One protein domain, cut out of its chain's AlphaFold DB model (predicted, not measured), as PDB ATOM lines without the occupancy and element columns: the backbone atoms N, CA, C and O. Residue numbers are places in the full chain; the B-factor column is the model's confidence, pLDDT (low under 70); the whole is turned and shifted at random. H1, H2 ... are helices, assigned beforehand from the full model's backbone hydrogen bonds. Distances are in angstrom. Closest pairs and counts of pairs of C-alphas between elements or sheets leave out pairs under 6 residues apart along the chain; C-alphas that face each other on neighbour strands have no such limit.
ATOM      1  N   LEU A 229     113.652 105.260 135.977       61.66
ATOM      2  CA  LEU A 229     112.642 106.047 135.279       61.66
ATOM      3  C   LEU A 229     111.595 105.187 134.538       61.66
ATOM      4  O   LEU A 229     110.404 105.480 134.631       61.66
ATOM      5  N   ASP A 230     111.998 104.092 133.886       71.62
ATOM      6  CA  ASP A 230     111.078 103.187 133.176       71.62
ATOM      7  C   ASP A 230     110.208 102.390 134.152       71.62
ATOM      8  O   ASP A 230     109.014 102.167 133.919       71.62
ATOM      9  N   VAL A 231     110.782 101.993 135.290       74.56
ATOM     10  CA  VAL A 231     110.046 101.292 136.348       74.56
ATOM     11  C   VAL A 231     109.050 102.237 137.017       74.56
ATOM     12  O   VAL A 231     107.879 101.884 137.168       74.56
ATOM     13  N   GLU A 232     109.468 103.453 137.369       73.56
ATOM     14  CA  GLU A 232     108.586 104.449 137.986       73.56
ATOM     15  C   GLU A 232     107.439 104.848 137.048       73.56
ATOM     16  O   GLU A 232     106.276 104.875 137.466       73.56
ATOM     17  N   GLN A 233     107.729 105.075 135.764       80.81
ATOM     18  CA  GLN A 233     106.705 105.401 134.775       80.81
ATOM     19  C   GLN A 233     105.730 104.236 134.568       80.81
ATOM     20  O   GLN A 233     104.520 104.451 134.478       80.81
ATOM     21  N   THR A 234     106.220 102.994 134.560       77.06
ATOM     22  CA  THR A 234     105.371 101.797 134.472       77.06
ATOM     23  C   THR A 234     104.451 101.669 135.688       77.06
ATOM     24  O   THR A 234     103.258 101.377 135.535       77.06
ATOM     25  N   ILE A 235     104.963 101.937 136.892       75.50
ATOM     26  CA  ILE A 235     104.170 101.945 138.127       75.50
ATOM     27  C   ILE A 235     103.097 103.039 138.063       75.50
ATOM     28  O   ILE A 235     101.927 102.763 138.337       75.50
ATOM     29  N   ARG A 236     103.456 104.260 137.643       83.06
ATOM     30  CA  ARG A 236     102.514 105.383 137.522       83.06
ATOM     31  C   ARG A 236     101.415 105.096 136.498       83.06
ATOM     32  O   ARG A 236     100.239 105.261 136.812       83.06
ATOM     33  N   ASN A 237     101.776 104.574 135.327       84.19
ATOM     34  CA  ASN A 237     100.815 104.193 134.289       84.19
ATOM     35  C   ASN A 237      99.844 103.106 134.782       84.19
ATOM     36  O   ASN A 237      98.640 103.181 134.535       84.19
ATOM     37  N   SER A 238     100.354 102.109 135.513       83.25
ATOM     38  CA  SER A 238      99.536 101.030 136.081       83.25
ATOM     39  C   SER A 238      98.560 101.553 137.137       83.25
ATOM     40  O   SER A 238      97.398 101.145 137.166       83.25
ATOM     41  N   TYR A 239      99.006 102.493 137.974       86.00
ATOM     42  CA  TYR A 239      98.160 103.155 138.963       86.00
ATOM     43  C   TYR A 239      97.044 103.977 138.304       86.00
ATOM     44  O   TYR A 239      95.874 103.811 138.646       86.00
ATOM     45  N   GLU A 240      97.369 104.811 137.313       87.06
ATOM     46  CA  GLU A 240      96.367 105.595 136.579       87.06
ATOM     47  C   GLU A 240      95.334 104.709 135.877       87.06
ATOM     48  O   GLU A 240      94.140 105.018 135.872       87.06
ATOM     49  N   PHE A 241      95.772 103.584 135.307       88.00
ATOM     50  CA  PHE A 241      94.871 102.608 134.705       88.00
ATOM     51  C   PHE A 241      93.926 101.991 135.743       88.00
ATOM     52  O   PHE A 241      92.721 101.913 135.503       88.00
ATOM     53  N   ALA A 242      94.443 101.609 136.914       81.62
ATOM     54  CA  ALA A 242      93.627 101.079 138.002       81.62
ATOM     55  C   ALA A 242      92.580 102.098 138.485       81.62
ATOM     56  O   ALA A 242      91.421 101.735 138.684       81.62
ATOM     57  N   VAL A 243      92.948 103.379 138.606       77.38
ATOM     58  CA  VAL A 243      92.009 104.458 138.960       77.38
ATOM     59  C   VAL A 243      90.904 104.591 137.910       77.38
ATOM     60  O   VAL A 243      89.726 104.555 138.264       77.38
ATOM     61  N   LYS A 244      91.260 104.650 136.620       84.44
ATOM     62  CA  LYS A 244      90.279 104.703 135.518       84.44
ATOM     63  C   LYS A 244      89.340 103.497 135.530       84.44
ATOM     64  O   LYS A 244      88.144 103.646 135.296       84.44
ATOM     65  N   LEU A 245      89.857 102.306 135.835       82.56
ATOM     66  CA  LEU A 245      89.056 101.088 135.950       82.56
ATOM     67  C   LEU A 245      88.058 101.175 137.118       82.56
ATOM     68  O   LEU A 245      86.887 100.836 136.956       82.56
ATOM     69  N   ILE A 246      88.499 101.663 138.283       77.81
ATOM     70  CA  ILE A 246      87.651 101.867 139.469       77.81
ATOM     71  C   ILE A 246      86.528 102.872 139.176       77.81
ATOM     72  O   ILE A 246      85.388 102.666 139.608       77.81
ATOM     73  N   GLU A 247      86.835 103.941 138.441       80.44
ATOM     74  CA  GLU A 247      85.853 104.934 138.001       80.44
ATOM     75  C   GLU A 247      84.845 104.339 137.011       80.44
ATOM     76  O   GLU A 247      83.637 104.465 137.225       80.44
ATOM     77  N   LEU A 248      85.323 103.630 135.982       82.88
ATOM     78  CA  LEU A 248      84.488 103.022 134.942       82.88
ATOM     79  C   LEU A 248      83.530 101.973 135.516       82.88
ATOM     80  O   LEU A 248      82.355 101.932 135.155       82.88
ATOM     81  N   LEU A 249      84.002 101.170 136.469       79.75
ATOM     82  CA  LEU A 249      83.192 100.158 137.149       79.75
ATOM     83  C   LEU A 249      82.245 100.751 138.212       79.75
ATOM     84  O   LEU A 249      81.530  99.999 138.873       79.75
ATOM     85  N   ASN A 250      82.229 102.079 138.408       83.00
ATOM     86  CA  ASN A 250      81.500 102.766 139.486       83.00
ATOM     87  C   ASN A 250      81.791 102.182 140.887       83.00
ATOM     88  O   ASN A 250      80.996 102.352 141.819       83.00
ATOM     89  N   ILE A 251      82.945 101.527 141.069       78.12
ATOM     90  CA  ILE A 251      83.329 100.903 142.341       78.12
ATOM     91  C   ILE A 251      83.434 101.982 143.419       78.12
ATOM     92  O   ILE A 251      83.002 101.759 144.542       78.12
ATOM     93  N   SER A 252      83.878 103.193 143.071       76.00
ATOM     94  CA  SER A 252      83.945 104.330 143.998       76.00
ATOM     95  C   SER A 252      82.599 104.670 144.658       76.00
ATOM     96  O   SER A 252      82.565 105.018 145.838       76.00
ATOM     97  N   LYS A 253      81.473 104.528 143.943       80.81
ATOM     98  CA  LYS A 253      80.125 104.741 144.500       80.81
ATOM     99  C   LYS A 253      79.712 103.601 145.425       80.81
ATOM    100  O   LYS A 253      79.102 103.850 146.459       80.81
ATOM    101  N   VAL A 254      80.067 102.367 145.068       76.62
ATOM    102  CA  VAL A 254      79.810 101.173 145.885       76.62
ATOM    103  C   VAL A 254      80.625 101.226 147.181       76.62
ATOM    104  O   VAL A 254      80.057 101.077 148.256       76.62
ATOM    105  N   LEU A 255      81.917 101.546 147.103       74.56
ATOM    106  CA  LEU A 255      82.805 101.707 148.259       74.56
ATOM    107  C   LEU A 255      82.307 102.789 149.215       74.56
ATOM    108  O   LEU A 255      82.195 102.541 150.413       74.56
ATOM    109  N   LYS A 256      81.925 103.959 148.682       80.00
ATOM    110  CA  LYS A 256      81.319 105.035 149.480       80.00
ATOM    111  C   LYS A 256      80.004 104.602 150.125       80.00
ATOM    112  O   LYS A 256      79.763 104.942 151.275       80.00
ATOM    113  N   LYS A 257      79.165 103.842 149.411       82.19
ATOM    114  CA  LYS A 257      77.885 103.343 149.934       82.19
ATOM    115  C   LYS A 257      78.072 102.384 151.114       82.19
ATOM    116  O   LYS A 257      77.267 102.417 152.036       82.19
ATOM    117  N   TYR A 258      79.109 101.549 151.081       79.06
ATOM    118  CA  TYR A 258      79.386 100.565 152.133       79.06
ATOM    119  C   TYR A 258      80.439 101.026 153.151       79.06
ATOM    120  O   TYR A 258      80.791 100.261 154.041       79.06
ATOM    121  N   ASN A 259      80.907 102.275 153.052       78.06
ATOM    122  CA  ASN A 259      81.905 102.868 153.947       78.06
ATOM    123  C   ASN A 259      83.241 102.096 153.996       78.06
ATOM    124  O   ASN A 259      83.970 102.166 154.983       78.06
ATOM    125  N   VAL A 260      83.559 101.361 152.926       74.62
ATOM    126  CA  VAL A 260      84.749 100.509 152.842       74.62
ATOM    127  C   VAL A 260      85.900 101.343 152.293       74.62
ATOM    128  O   VAL A 260      86.075 101.475 151.082       74.62
ATOM    129  N   PHE A 261      86.656 101.962 153.198       71.69
ATOM    130  CA  PHE A 261      87.821 102.782 152.846       71.69
ATOM    131  C   PHE A 261      89.151 102.065 153.067       71.69
ATOM    132  O   PHE A 261      90.182 102.541 152.596       71.69
ATOM    133  N   LYS A 262      89.146 100.927 153.773       76.31
ATOM    134  CA  LYS A 262      90.347 100.125 154.009       76.31
ATOM    135  C   LYS A 262      90.456  99.000 152.990       76.31
ATOM    136  O   LYS A 262      89.467  98.356 152.646       76.31
ATOM    137  N   LEU A 263      91.683  98.762 152.529       62.31
ATOM    138  CA  LEU A 263      91.983  97.762 151.505       62.31
ATOM    139  C   LEU A 263      91.625  96.340 151.968       62.31
ATOM    140  O   LEU A 263      91.106  95.556 151.178       62.31
ATOM    141  N   ASP A 264      91.829  96.045 153.252       71.94
ATOM    142  CA  ASP A 264      91.525  94.736 153.838       71.94
ATOM    143  C   ASP A 264      90.013  94.458 153.845       71.94
ATOM    144  O   ASP A 264      89.560  93.420 153.367       71.94
ATOM    145  N   GLU A 265      89.216  95.443 154.274       74.44
ATOM    146  CA  GLU A 265      87.746  95.379 154.270       74.44
ATOM    147  C   GLU A 265      87.195  95.237 152.833       74.44
ATOM    148  O   GLU A 265      86.203  94.543 152.592       74.44
ATOM    149  N   LEU A 266      87.872  95.837 151.844       71.94
ATOM    150  CA  LEU A 266      87.535  95.680 150.428       71.94
ATOM    151  C   LEU A 266      87.857  94.277 149.904       71.94
ATOM    152  O   LEU A 266      87.054  93.690 149.173       71.94
ATOM    153  N   GLY A 267      89.012  93.732 150.281       71.19
ATOM    154  CA  GLY A 267      89.402  92.367 149.941       71.19
ATOM    155  C   GLY A 267      88.394  91.345 150.467       71.19
ATOM    156  O   GLY A 267      87.956  90.467 149.719       71.19
ATOM    157  N   GLU A 268      87.953  91.508 151.715       77.56
ATOM    158  CA  GLU A 268      86.913  90.666 152.311       77.56
ATOM    159  C   GLU A 268      85.567  90.807 151.590       77.56
ATOM    160  O   GLU A 268      84.949  89.795 151.247       77.56
ATOM    161  N   PHE A 269      85.137  92.036 151.280       79.12
ATOM    162  CA  PHE A 269      83.887  92.286 150.560       79.12
ATOM    163  C   PHE A 269      83.877  91.656 149.159       79.12
ATOM    164  O   PHE A 269      82.932  90.945 148.801       79.12
ATOM    165  N   ILE A 270      84.933  91.870 148.366       75.69
ATOM    166  CA  ILE A 270      85.065  91.286 147.021       75.69
ATOM    167  C   ILE A 270      85.140  89.761 147.122       75.69
ATOM    168  O   ILE A 270      84.436  89.060 146.394       75.69
ATOM    169  N   GLY A 271      85.941  89.241 148.053       77.69
ATOM    170  CA  GLY A 271      86.079  87.806 148.281       77.69
ATOM    171  C   GLY A 271      84.768  87.142 148.704       77.69
ATOM    172  O   GLY A 271      84.500  86.006 148.304       77.69
ATOM    173  N   HIS A 272      83.930  87.825 149.486       82.88
ATOM    174  CA  HIS A 272      82.586  87.359 149.817       82.88
ATOM    175  C   HIS A 272      81.678  87.400 148.582       82.88
ATOM    176  O   HIS A 272      81.072  86.389 148.240       82.88
ATOM    177  N   HIS A 273      81.637  88.524 147.859       78.56
ATOM    178  CA  HIS A 273      80.757  88.692 146.701       78.56
ATOM    179  C   HIS A 273      81.055  87.698 145.568       78.56
ATOM    180  O   HIS A 273      80.127  87.128 144.988       78.56
ATOM    181  N   LEU A 274      82.336  87.437 145.287       72.06
ATOM    182  CA  LEU A 274      82.762  86.430 144.312       72.06
ATOM    183  C   LEU A 274      82.368  85.016 144.749       72.06
ATOM    184  O   LEU A 274      81.864  84.257 143.928       72.06
ATOM    185  N   ARG A 275      82.511  84.678 146.039       78.06
ATOM    186  CA  ARG A 275      82.084  83.376 146.582       78.06
ATOM    187  C   ARG A 275      80.568  83.193 146.569       78.06
ATOM    188  O   ARG A 275      80.091  82.095 146.308       78.06
ATOM    189  N   THR A 276      79.790  84.240 146.841       79.44
ATOM    190  CA  THR A 276      78.323  84.165 146.753       79.44
ATOM    191  C   THR A 276      77.878  83.952 145.308       79.44
ATOM    192  O   THR A 276      77.010  83.124 145.052       79.44
ATOM    193  N   LYS A 277      78.503  84.654 144.355       71.31
ATOM    194  CA  LYS A 277      78.207  84.494 142.926       71.31
ATOM    195  C   LYS A 277      78.692  83.160 142.359       71.31
ATOM    196  O   LYS A 277      77.994  82.595 141.529       71.31
ATOM    197  N   SER A 278      79.821  82.623 142.825       67.62
ATOM    198  CA  SER A 278      80.299  81.305 142.386       67.62
ATOM    199  C   SER A 278      79.388  80.177 142.876       67.62
ATOM    200  O   SER A 278      79.113  79.256 142.121       67.62
ATOM    201  N   LYS A 279      78.850  80.278 144.101       67.12
ATOM    202  CA  LYS A 279      77.877  79.311 144.641       67.12
ATOM    203  C   LYS A 279      76.532  79.323 143.912       67.12
ATOM    204  O   LYS A 279      75.841  78.316 143.916       67.12
ATOM    205  N   LEU A 280      76.166  80.442 143.285       58.34
ATOM    206  CA  LEU A 280      74.986  80.542 142.419       58.34
ATOM    207  C   LEU A 280      75.194  79.883 141.044       58.34
ATOM    208  O   LEU A 280      74.214  79.632 140.356       58.34
ATOM    209  N   ALA A 281      76.441  79.604 140.652       54.66
ATOM    210  CA  ALA A 281      76.785  78.947 139.390       54.66
ATOM    211  C   ALA A 281      77.123  77.453 139.554       54.66
ATOM    212  O   ALA A 281      77.430  76.779 138.571       54.66
TER     213      ALA A 281
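What this domain is: This is residues 229 to 281 of the 321 residues of the protein "Hypothetical protein" of Didymodactylos carnosus (UniProt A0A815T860). The model is an open zigzag of three helices without a packed core: residues 229 to 242 of the long H1 stick out as one arm, the short H2 makes the elbow, and residues 270 to 281, mostly H3, stick out as another arm. The printed part has 53 residues, with H1, H2 and H3 in chain order and no named strand; the class is all helix. It is loose, with a radius of gyration of the C-alphas of 14.3 A, and elongated, spanning 45 by 25 by 21 A.

How they stand to each other: H1, residues 229 to 248, and H2, residues 251 to 258, are close but not clearly touching: their closest C-alphas, Ile 246 and Ser 252, are 6.3 A apart. They run the same way at a steep tilt of 60 degrees. H2 and H3, residues 263 to 279, are close but not clearly touching, about perpendicular at 84 degrees; their closest C-alphas, Leu 255 and Leu 266, are 8.0 A apart. H1 and H3 are apart. In H1, H2 and H3 every O i to N i+4 pair is within hydrogen-bond range.

Where its parts are: H1 measures 28.3 A, from C-alpha 229 at (112.642, 106.047, 135.279); H2 10.6 A; H3 24.2 A, to C-alpha 279 at (77.877, 79.311, 144.641).

The domain as a whole: The farthest C-alphas, Leu 229 and Leu 280, are 46.0 A apart. The printed part has no cut, and both links are tight. The pLDDT is under 70 at residues 229, 263 and 278 to 281.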